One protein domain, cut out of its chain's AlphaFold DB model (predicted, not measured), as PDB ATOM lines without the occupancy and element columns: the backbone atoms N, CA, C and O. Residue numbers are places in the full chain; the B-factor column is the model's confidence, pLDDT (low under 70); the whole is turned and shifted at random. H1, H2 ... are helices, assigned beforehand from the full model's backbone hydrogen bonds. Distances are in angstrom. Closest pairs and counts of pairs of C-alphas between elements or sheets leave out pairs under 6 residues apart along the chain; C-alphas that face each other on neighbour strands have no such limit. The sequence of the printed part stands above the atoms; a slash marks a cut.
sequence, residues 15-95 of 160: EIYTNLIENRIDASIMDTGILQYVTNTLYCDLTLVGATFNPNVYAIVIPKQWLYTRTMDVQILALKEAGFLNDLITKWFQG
ATOM      1  N   GLU A  15     -30.014  31.362  37.486       90.75
ATOM      2  CA  GLU A  15     -30.484  32.749  37.355       90.75
ATOM      3  C   GLU A  15     -30.406  33.253  35.903       90.75
ATOM      4  O   GLU A  15     -31.055  34.234  35.538       90.75
ATOM      5  N   ILE A  16     -29.616  32.583  35.054       92.19
ATOM      6  CA  ILE A  16     -29.479  32.920  33.635       92.19
ATOM      7  C   ILE A  16     -30.846  32.894  32.956       92.19
ATOM      8  O   ILE A  16     -31.226  33.861  32.302       92.19
ATOM      9  N   TYR A  17     -31.603  31.812  33.137       90.31
ATOM     10  CA  TYR A  17     -32.858  31.610  32.414       90.31
ATOM     11  C   TYR A  17     -33.938  32.591  32.860       90.31
ATOM     12  O   TYR A  17     -34.626  33.164  32.021       90.31
ATOM     13  N   THR A  18     -34.047  32.852  34.166       90.56
ATOM     14  CA  THR A  18     -34.990  33.850  34.690       90.56
ATOM     15  C   THR A  18     -34.645  35.247  34.191       90.56
ATOM     16  O   THR A  18     -35.530  35.971  33.752       90.56
ATOM     17  N   ASN A  19     -33.361  35.613  34.178       92.25
ATOM     18  CA  ASN A  19     -32.931  36.925  33.700       92.25
ATOM     19  C   ASN A  19     -33.106  37.099  32.177       92.25
ATOM     20  O   ASN A  19     -33.336  38.224  31.735       92.25
ATOM     21  N   LEU A  20     -33.023  36.019  31.390       92.19
ATOM     22  CA  LEU A  20     -33.339  36.033  29.955       92.19
ATOM     23  C   LEU A  20     -34.842  36.238  29.718       92.19
ATOM     24  O   LEU A  20     -35.225  37.091  28.927       92.19
ATOM     25  N   ILE A  21     -35.696  35.502  30.434       90.50
ATOM     26  CA  ILE A  21     -37.160  35.595  30.288       90.50
ATOM     27  C   ILE A  21     -37.686  36.946  30.798       90.50
ATOM     28  O   ILE A  21     -38.586  37.535  30.206       90.50
ATOM     29  N   GLU A  22     -37.103  37.475  31.875       91.75
ATOM     30  CA  GLU A  22     -37.427  38.803  32.409       91.75
ATOM     31  C   GLU A  22     -36.824  39.964  31.590       91.75
ATOM     32  O   GLU A  22     -36.942  41.120  32.005       91.75
ATOM     33  N   ASN A  23     -36.174  39.695  30.448       90.44
ATOM     34  CA  ASN A  23     -35.501  40.694  29.605       90.44
ATOM     35  C   ASN A  23     -34.485  41.576  30.365       90.44
ATOM     36  O   ASN A  23     -34.291  42.749  30.038       90.44
ATOM     37  N   ARG A  24     -33.823  41.039  31.399       90.19
ATOM     38  CA  ARG A  24     -32.708  41.724  32.085       90.19
ATOM     39  C   ARG A  24     -31.383  41.550  31.354       90.19
ATOM     40  O   ARG A  24     -30.491  42.383  31.495       90.19
ATOM     41  N   ILE A  25     -31.246  40.448  30.623       91.25
ATOM     42  CA  ILE A  25     -30.082  40.105  29.809       91.25
ATOM     43  C   ILE A  25     -30.602  39.694  28.432       91.25
ATOM     44  O   ILE A  25     -31.551  38.924  28.351       91.25
ATOM     45  N   ASP A  26     -29.963  40.167  27.363       90.44
ATOM     46  CA  ASP A  26     -30.393  39.863  25.990       90.44
ATOM     47  C   ASP A  26     -29.897  38.495  25.493       90.44
ATOM     48  O   ASP A  26     -30.536  37.845  24.671       90.44
ATOM     49  N   ALA A  27     -28.720  38.062  25.957       91.06
ATOM     50  CA  ALA A  27     -28.101  36.811  25.537       91.06
ATOM     51  C   ALA A  27     -27.171  36.237  26.610       91.06
ATOM     52  O   ALA A  27     -26.516  36.965  27.357       91.06
ATOM     53  N   SER A  28     -27.057  34.909  26.631       90.88
ATOM     54  CA  SER A  28     -26.096  34.183  27.462       90.88
ATOM     55  C   SER A  28     -25.289  33.210  26.607       90.88
ATOM     56  O   SER A  28     -25.783  32.714  25.595       90.88
ATOM     57  N   ILE A  29     -24.048  32.941  27.008       89.69
ATOM     58  CA  ILE A  29     -23.163  31.996  26.323       89.69
ATOM     59  C   ILE A  29     -22.923  30.819  27.261       89.69
ATOM     60  O   ILE A  29     -22.455  31.002  28.384       89.69
ATOM     61  N   MET A  30     -23.229  29.614  26.792       89.44
ATOM     62  CA  MET A  30     -23.043  28.374  27.539       89.44
ATOM     63  C   MET A  30     -22.778  27.213  26.574       89.44
ATOM     64  O   MET A  30     -22.846  27.379  25.355       89.44
ATOM     65  N   ASP A  31     -22.448  26.042  27.114       90.69
ATOM     66  CA  ASP A  31     -22.250  24.841  26.315       90.69
ATOM     67  C   ASP A  31     -23.517  24.418  25.559       90.69
ATOM     68  O   ASP A  31     -24.639  24.471  26.073       90.69
ATOM     69  N   THR A  32     -23.318  23.959  24.327       88.81
ATOM     70  CA  THR A  32     -24.392  23.620  23.395       88.81
ATOM     71  C   THR A  32     -25.237  22.447  23.861       88.81
ATOM     72  O   THR A  32     -26.447  22.490  23.659       88.81
ATOM     73  N   GLY A  33     -24.651  21.431  24.502       87.44
ATOM     74  CA  GLY A  33     -25.423  20.281  24.980       87.44
ATOM     75  C   GLY A  33     -26.435  20.690  26.050       87.44
ATOM     76  O   GLY A  33     -27.600  20.298  25.998       87.44
ATOM     77  N   ILE A  34     -26.010  21.552  26.980       89.25
ATOM     78  CA  ILE A  34     -26.888  22.089  28.026       89.25
ATOM     79  C   ILE A  34     -27.961  22.980  27.399       89.25
ATOM     80  O   ILE A  34     -29.138  22.814  27.706       89.25
ATOM     81  N   LEU A  35     -27.578  23.895  26.500       89.38
ATOM     82  CA  LEU A  35     -28.536  24.793  25.856       89.38
ATOM     83  C   LEU A  35     -29.593  24.029  25.058       89.38
ATOM     84  O   LEU A  35     -30.769  24.301  25.243       89.38
ATOM     85  N   GLN A  36     -29.200  23.042  24.247       87.12
ATOM     86  CA  GLN A  36     -30.140  22.215  23.483       87.12
ATOM     87  C   GLN A  36     -31.132  21.489  24.391       87.12
ATOM     88  O   GLN A  36     -32.330  21.507  24.126       87.12
ATOM     89  N   TYR A  37     -30.654  20.882  25.480       88.19
ATOM     90  CA  TYR A  37     -31.539  20.237  26.446       88.19
ATOM     91  C   TYR A  37     -32.527  21.239  27.055       88.19
ATOM     92  O   TYR A  37     -33.732  20.989  27.087       88.19
ATOM     93  N   VAL A  38     -32.027  22.386  27.508       88.94
ATOM     94  CA  VAL A  38     -32.818  23.386  28.225       88.94
ATOM     95  C   VAL A  38     -33.861  24.052  27.325       88.94
ATOM     96  O   VAL A  38     -35.011  24.178  27.746       88.94
ATOM     97  N   THR A  39     -33.507  24.428  26.093       87.56
ATOM     98  CA  THR A  39     -34.452  25.038  25.141       87.56
ATOM     99  C   THR A  39     -35.499  24.041  24.653       87.56
ATOM    100  O   THR A  39     -36.648  24.411  24.456       87.56
ATOM    101  N   ASN A  40     -35.129  22.765  24.494       85.50
ATOM    102  CA  ASN A  40     -36.054  21.743  23.994       85.50
ATOM    103  C   ASN A  40     -36.942  21.140  25.095       85.50
ATOM    104  O   ASN A  40     -37.988  20.564  24.781       85.50
ATOM    105  N   THR A  41     -36.517  21.234  26.365       84.19
ATOM    106  CA  THR A  41     -37.170  20.536  27.484       84.19
ATOM    107  C   THR A  41     -37.807  21.445  28.530       84.19
ATOM    108  O   THR A  41     -38.872  21.129  29.053       84.19
ATOM    109  N   LEU A  42     -37.141  22.541  28.894       86.06
ATOM    110  CA  LEU A  42     -37.494  23.336  30.078       86.06
ATOM    111  C   LEU A  42     -38.103  24.692  29.715       86.06
ATOM    112  O   LEU A  42     -39.105  25.083  30.308       86.06
ATOM    113  N   TYR A  43     -37.504  25.405  28.757       85.75
ATOM    114  CA  TYR A  43     -37.903  26.765  28.388       85.75
ATOM    115  C   TYR A  43     -38.103  26.885  26.876       85.75
ATOM    116  O   TYR A  43     -37.175  27.224  26.144       85.75
ATOM    117  N   CYS A  44     -39.335  26.653  26.424       85.94
ATOM    118  CA  CYS A  44     -39.700  26.692  25.005       85.94
ATOM    119  C   CYS A  44     -39.700  28.111  24.404       85.94
ATOM    120  O   CYS A  44     -39.658  28.265  23.188       85.94
ATOM    121  N   ASP A  45     -39.736  29.147  25.249       86.75
ATOM    122  CA  ASP A  45     -39.684  30.554  24.822       86.75
ATOM    123  C   ASP A  45     -38.263  30.999  24.440       86.75
ATOM    124  O   ASP A  45     -38.068  32.052  23.829       86.75
ATOM    125  N   LEU A  46     -37.250  30.209  24.810       87.75
ATOM    126  CA  LEU A  46     -35.852  30.490  24.513       87.75
ATOM    127  C   LEU A  46     -35.417  29.738  23.257       87.75
ATOM    128  O   LEU A  46     -35.770  28.584  23.034       87.75
ATOM    129  N   THR A  47     -34.576  30.386  22.454       88.00
ATOM    130  CA  THR A  47     -34.024  29.795  21.233       88.00
ATOM    131  C   THR A  47     -32.505  29.852  21.245       88.00
ATOM    132  O   THR A  47     -31.894  30.780  21.779       88.00
ATOM    133  N   LEU A  48     -31.877  28.836  20.655       88.19
ATOM    134  CA  LEU A  48     -30.439  28.834  20.425       88.19
ATOM    135  C   LEU A  48     -30.128  29.675  19.182       88.19
ATOM    136  O   LEU A  48     -30.636  29.397  18.097       88.19
ATOM    137  N   VAL A  49     -29.268  30.685  19.330       89.25
ATOM    138  CA  VAL A  49     -28.902  31.600  18.242       89.25
ATOM    139  C   VAL A  49     -27.468  31.346  17.783       89.25
ATOM    140  O   VAL A  49     -26.528  31.421  18.572       89.25
ATOM    141  N   GLY A  50     -27.296  31.124  16.477       86.56
ATOM    142  CA  GLY A  50     -25.988  31.025  15.829       86.56
ATOM    143  C   GLY A  50     -25.351  29.633  15.861       86.56
ATOM    144  O   GLY A  50     -25.946  28.650  16.293       86.56
ATOM    145  N   ALA A  51     -24.125  29.558  15.336       84.81
ATOM    146  CA  ALA A  51     -23.316  28.342  15.327       84.81
ATOM    147  C   ALA A  51     -22.448  28.240  16.589       84.81
ATOM    148  O   ALA A  51     -22.155  29.236  17.255       84.81
ATOM    149  N   THR A  52     -21.986  27.029  16.890       84.69
ATOM    150  CA  THR A  52     -21.056  26.790  17.993       84.69
ATOM    151  C   THR A  52     -19.716  27.469  17.715       84.69
ATOM    152  O   THR A  52     -19.028  27.165  16.745       84.69
ATOM    153  N   PHE A  53     -19.339  28.428  18.566       84.88
ATOM    154  CA  PHE A  53     -18.114  29.217  18.377       84.88
ATOM    155  C   PHE A  53     -16.837  28.420  18.682       84.88
ATOM    156  O   PHE A  53     -15.766  28.756  18.184       84.88
ATOM    157  N   ASN A  54     -16.943  27.382  19.516       84.81
ATOM    158  CA  ASN A  54     -15.838  26.501  19.858       84.81
ATOM    159  C   ASN A  54     -16.357  25.065  20.059       84.81
ATOM    160  O   ASN A  54     -17.002  24.798  21.077       84.81
ATOM    161  N   PRO A  55     -16.126  24.146  19.104       83.19
ATOM    162  CA  PRO A  55     -16.542  22.756  19.235       83.19
ATOM    163  C   PRO A  55     -15.659  22.039  20.264       83.19
ATOM    164  O   PRO A  55     -14.619  21.468  19.937       83.19
ATOM    165  N   ASN A  56     -16.080  22.074  21.525       81.81
ATOM    166  CA  ASN A  56     -15.459  21.302  22.595       81.81
ATOM    167  C   ASN A  56     -15.999  19.867  22.599       81.81
ATOM    168  O   ASN A  56     -17.151  19.618  22.251       81.81
ATOM    169  N   VAL A  57     -15.162  18.919  23.022       85.25
ATOM    170  CA  VAL A  57     -15.522  17.498  23.106       85.25
ATOM    171  C   VAL A  57     -15.494  17.056  24.564       85.25
ATOM    172  O   VAL A  57     -14.549  17.353  25.294       85.25
ATOM    173  N   TYR A  58     -16.523  16.317  24.979       89.06
ATOM    174  CA  TYR A  58     -16.565  15.664  26.283       89.06
ATOM    175  C   TYR A  58     -15.645  14.442  26.303       89.06
ATOM    176  O   TYR A  58     -15.673  13.617  25.391       89.06
ATOM    177  N   ALA A  59     -14.841  14.312  27.358       90.88
ATOM    178  CA  ALA A  59     -13.890  13.219  27.513       90.88
ATOM    179  C   ALA A  59     -13.991  12.592  28.906       90.88
ATOM    180  O   ALA A  59     -14.238  13.275  29.900       90.88
ATOM    181  N   ILE A  60     -13.763  11.281  28.970       92.44
ATOM    182  CA  ILE A  60     -13.664  10.533  30.224       92.44
ATOM    183  C   ILE A  60     -12.192  10.519  30.635       92.44
ATOM    184  O   ILE A  60     -11.330  10.092  29.867       92.44
ATOM    185  N   VAL A  61     -11.896  10.992  31.845       94.06
ATOM    186  CA  VAL A  61     -10.525  11.023  32.372       94.06
ATOM    187  C   VAL A  61     -10.244   9.735  33.137       94.06
ATOM    188  O   VAL A  61     -10.994   9.356  34.033       94.06
ATOM    189  N   ILE A  62      -9.147   9.072  32.784       94.00
ATOM    190  CA  ILE A  62      -8.735   7.773  33.326       94.00
ATOM    191  C   ILE A  62      -7.330   7.919  33.940       94.00
ATOM    192  O   ILE A  62      -6.510   8.668  33.398       94.00
ATOM    193  N   PRO A  63      -7.011   7.232  35.059       94.75
ATOM    194  CA  PRO A  63      -5.667   7.251  35.626       94.75
ATOM    195  C   PRO A  63      -4.614   6.728  34.642       94.75
ATOM    196  O   PRO A  63      -4.851   5.825  33.836       94.75
ATOM    197  N   LYS A  64      -3.404   7.283  34.739       91.75
ATOM    198  CA  LYS A  64      -2.274   6.881  33.897       91.75
ATOM    199  C   LYS A  64      -1.950   5.396  34.122       91.75
ATOM    200  O   LYS A  64      -1.906   4.949  35.261       91.75
ATOM    201  N   GLN A  65      -1.684   4.663  33.034       91.62
ATOM    202  CA  GLN A  65      -1.359   3.222  33.036       91.62
ATOM    203  C   GLN A  65      -2.480   2.304  33.556       91.62
ATOM    204  O   GLN A  65      -2.218   1.240  34.116       91.62
ATOM    205  N   TRP A  66      -3.745   2.669  33.344       95.12
ATOM    206  CA  TRP A  66      -4.850   1.790  33.708       95.12
ATOM    207  C   TRP A  66      -4.947   0.561  32.791       95.12
ATOM    208  O   TRP A  66      -5.018   0.687  31.565       95.12
ATOM    209  N   LEU A  67      -4.994  -0.632  33.398       94.62
ATOM    210  CA  LEU A  67      -4.984  -1.933  32.712       94.62
ATOM    211  C   LEU A  67      -6.125  -2.086  31.688       94.62
ATOM    212  O   LEU A  67      -5.956  -2.756  30.672       94.62
ATOM    213  N   TYR A  68      -7.267  -1.436  31.929       94.44
ATOM    214  CA  TYR A  68      -8.484  -1.585  31.123       94.44
ATOM    215  C   TYR A  68      -8.710  -0.470  30.095       94.44
ATOM    216  O   TYR A  68      -9.754  -0.452  29.444       94.44
ATOM    217  N   THR A  69      -7.747   0.440  29.907       94.12
ATOM    218  CA  THR A  69      -7.892   1.577  28.974       94.12
ATOM    219  C   THR A  69      -8.257   1.089  27.571       94.12
ATOM    220  O   THR A  69      -9.285   1.465  27.018       94.12
ATOM    221  N   ARG A  70      -7.482   0.131  27.046       93.69
ATOM    222  CA  ARG A  70      -7.699  -0.428  25.705       93.69
ATOM    223  C   ARG A  70      -9.036  -1.155  25.582       93.69
ATOM    224  O   ARG A  70      -9.686  -1.073  24.547       93.69
ATOM    225  N   THR A  71      -9.436  -1.894  26.615       95.31
ATOM    226  CA  THR A  71     -10.724  -2.596  26.606       95.31
ATOM    227  C   THR A  71     -11.894  -1.619  26.644       95.31
ATOM    228  O   THR A  71     -12.865  -1.851  25.935       95.31
ATOM    229  N   MET A  72     -11.805  -0.513  27.395       94.50
ATOM    230  CA  MET A  72     -12.846   0.520  27.395       94.50
ATOM    231  C   MET A  72     -12.972   1.212  26.039       94.50
ATOM    232  O   MET A  72     -14.087   1.323  25.537       94.50
ATOM    233  N   ASP A  73     -11.857   1.601  25.416       93.69
ATOM    234  CA  ASP A  73     -11.880   2.278  24.112       93.69
ATOM    235  C   ASP A  73     -12.574   1.429  23.037       93.69
ATOM    236  O   ASP A  73     -13.407   1.930  22.280       93.69
ATOM    237  N   VAL A  74     -12.285   0.122  23.008       96.38
ATOM    238  CA  VAL A  74     -12.922  -0.817  22.069       96.38
ATOM    239  C   VAL A  74     -14.425  -0.921  22.322       96.38
ATOM    240  O   VAL A  74     -15.201  -0.912  21.368       96.38
ATOM    241  N   GLN A  75     -14.857  -0.988  23.583       96.44
ATOM    242  CA  GLN A  75     -16.284  -1.067  23.907       96.44
ATOM    243  C   GLN A  75     -17.025   0.234  23.575       96.44
ATOM    244  O   GLN A  75     -18.132   0.192  23.045       96.44
ATOM    245  N   ILE A  76     -16.410   1.396  23.817       95.12
ATOM    246  CA  ILE A  76     -16.983   2.695  23.436       95.12
ATOM    247  C   ILE A  76     -17.121   2.791  21.912       95.12
ATOM    248  O   ILE A  76     -18.153   3.247  21.417       95.12
ATOM    249  N   LEU A  77     -16.114   2.334  21.161       95.62
ATOM    250  CA  LEU A  77     -16.185   2.309  19.702       95.62
ATOM    251  C   LEU A  77     -17.308   1.387  19.214       95.62
ATOM    252  O   LEU A  77     -18.097   1.808  18.372       95.62
ATOM    253  N   ALA A  78     -17.441   0.195  19.803       97.06
ATOM    254  CA  ALA A  78     -18.522  -0.735  19.485       97.06
ATOM    255  C   ALA A  78     -19.911  -0.124  19.753       97.06
ATOM    256  O   ALA A  78     -20.806  -0.251  18.920       97.06
ATOM    257  N   LEU A  79     -20.093   0.604  20.863       96.31
ATOM    258  CA  LEU A  79     -21.341   1.324  21.158       96.31
ATOM    259  C   LEU A  79     -21.625   2.452  20.156       96.31
ATOM    260  O   LEU A  79     -22.785   2.703  19.822       96.31
ATOM    261  N   LYS A  80     -20.579   3.134  19.675       95.31
ATOM    262  CA  LYS A  80     -20.707   4.172  18.645       95.31
ATOM    263  C   LYS A  80     -21.110   3.574  17.297       95.31
ATOM    264  O   LYS A  80     -22.011   4.099  16.652       95.31
ATOM    265  N   GLU A  81     -20.460   2.488  16.883       96.69
ATOM    266  CA  GLU A  81     -20.752   1.774  15.630       96.69
ATOM    267  C   GLU A  81     -22.143   1.136  15.641       96.69
ATOM    268  O   GLU A  81     -22.844   1.181  14.635       96.69
ATOM    269  N   ALA A  82     -22.578   0.624  16.795       96.81
ATOM    270  CA  ALA A  82     -23.928   0.103  16.988       96.81
ATOM    271  C   ALA A  82     -25.020   1.190  16.962       96.81
ATOM    272  O   ALA A  82     -26.201   0.858  16.959       96.81
ATOM    273  N   GLY A  83     -24.656   2.479  16.980       95.38
ATOM    274  CA  GLY A  83     -25.608   3.593  16.978       95.38
ATOM    275  C   GLY A  83     -26.249   3.899  18.336       95.38
ATOM    276  O   GLY A  83     -26.958   4.894  18.455       95.38
ATOM    277  N   PHE A  84     -25.935   3.138  19.388       96.06
ATOM    278  CA  PHE A  84     -26.535   3.292  20.720       96.06
ATOM    279  C   PHE A  84     -26.328   4.693  21.322       96.06
ATOM    280  O   PHE A  84     -27.197   5.229  22.008       96.06
ATOM    281  N   LEU A  85     -25.177   5.319  21.048       92.88
ATOM    282  CA  LEU A  85     -24.916   6.696  21.481       92.88
ATOM    283  C   LEU A  85     -25.838   7.707  20.790       92.88
ATOM    284  O   LEU A  85     -26.276   8.660  21.430       92.88
ATOM    285  N   ASN A  86     -26.164   7.495  19.513       92.06
ATOM    286  CA  ASN A  86     -27.093   8.366  18.800       92.06
ATOM    287  C   ASN A  86     -28.504   8.231  19.379       92.06
ATOM    288  O   ASN A  86     -29.156   9.246  19.601       92.06
ATOM    289  N   ASP A  87     -28.930   7.012  19.716       93.25
ATOM    290  CA  ASP A  87     -30.229   6.765  20.356       93.25
ATOM    291  C   ASP A  87     -30.349   7.454  21.722       93.25
ATOM    292  O   ASP A  87     -31.409   7.955  22.099       93.25
ATOM    293  N   LEU A  88     -29.254   7.522  22.484       91.12
ATOM    294  CA  LEU A  88     -29.217   8.288  23.731       91.12
ATOM    295  C   LEU A  88     -29.332   9.793  23.474       91.12
ATOM    296  O   LEU A  88     -30.057  10.476  24.198       91.12
ATOM    297  N   ILE A  89     -28.640  10.313  22.457       88.69
ATOM    298  CA  ILE A  89     -28.691  11.738  22.119       88.69
ATOM    299  C   ILE A  89     -30.110  12.141  21.716       88.69
ATOM    300  O   ILE A  89     -30.640  13.126  22.232       88.69
ATOM    301  N   THR A  90     -30.746  11.371  20.834       87.50
ATOM    302  CA  THR A  90     -32.117  11.647  20.389       87.50
ATOM    303  C   THR A  90     -33.088  11.585  21.566       87.50
ATOM    304  O   THR A  90     -33.878  12.506  21.766       87.50
ATOM    305  N   LYS A  91     -32.968  10.565  22.420       87.00
ATOM    306  CA  LYS A  91     -33.838  10.385  23.584       87.00
ATOM    307  C   LYS A  91     -33.740  11.522  24.605       87.00
ATOM    308  O   LYS A  91     -34.767  11.933  25.136       87.00
ATOM    309  N   TRP A  92     -32.531  11.992  24.915       83.62
ATOM    310  CA  TRP A  92     -32.320  12.946  26.012       83.62
ATOM    311  C   TRP A  92     -32.258  14.410  25.573       83.62
ATOM    312  O   TRP A  92     -32.655  15.270  26.351       83.62
ATOM    313  N   PHE A  93     -31.789  14.711  24.359       82.56
ATOM    314  CA  PHE A  93     -31.608  16.094  23.887       82.56
ATOM    315  C   PHE A  93     -32.616  16.515  22.813       82.56
ATOM    316  O   PHE A  93     -32.859  17.709  22.639       82.56
ATOM    317  N   GLN A  94     -33.203  15.557  22.091       76.38
ATOM    318  CA  GLN A  94     -34.198  15.818  21.039       76.38
ATOM    319  C   GLN A  94     -35.620  15.414  21.468       76.38
ATOM    320  O   GLN A  94     -36.556  15.525  20.682       76.38
ATOM    321  N   GLY A  95     -35.789  14.953  22.714       68.81
ATOM    322  CA  GLY A  95     -37.084  14.623  23.299       68.81
ATOM    323  C   GLY A  95     -37.968  15.866  23.428       68.81
ATOM    324  O   GLY A  95     -37.734  16.729  24.269       68.81
TER     325      GLY A  95
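Overview. This is residues 15 to 95 of the 160 residues of the protein "Hypothetical protein" of Adineta ricciae (UniProt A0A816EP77). The longest helix, H3, makes a free arm at one end of an open, elongated frame; it meets H4 at a corner, and the far end of H4 packs on H2. The long link of residues 42 to 68 runs back from H2 to H3 and closes a loose loop round an empty middle, while H1 lies at the opposite end from H3. The printed part has 81 residues, with four named helices in the order H1, H2, H3, H4 and no named strand. The class is all helix, though the helices hold 40 of the 81 residues, under half. The whole is only just loose, close to extended, with a radius of gyration of the C-alphas of 17.4 A, and spans 52 by 27 by 21 A.

Along the chain. H3 is residues 69 to 81, 18.5 A long, from C-alpha 69 at (-7.892, 1.577, 28.974). H4 is residues 84 to 93, 14.1 A, ending with C-alpha 93 at (-31.608, 16.094, 23.887). H2 is residues 32 to 41, 13.8 A. H1 is residues 15 to 21, 10.1 A, from C-alpha 15 at (-30.484, 32.749, 37.355).

Arrangement. H3 and H4 are close but not clearly touching; their closest C-alphas, of Leu 79 and Leu 85, are 6.5 A apart. Their lines are only just about perpendicular, at 71 degrees. H4 touches H2, the closest C-alphas being those of Tyr 37 and Phe 93, 4.9 A apart. These two run the same way at a steep tilt of 57 degrees. H1 is apart from H2, H3 and H4, and H2 is apart from H3. In H1, H2, H3 and H4 every O i to N i+4 pair is within hydrogen-bond range.

Size, cuts and confidence. The C-alphas farthest apart, of Asn 23 and Leu 67, are 52.5 A apart. Residues 57 to 75, of which 69 to 75 belong to H3, stand free. The link H2 to H3 is long, and H3 to H4 is tight. The printed part has no cut; its mean pLDDT is 90.0, and residue 95 is under 70.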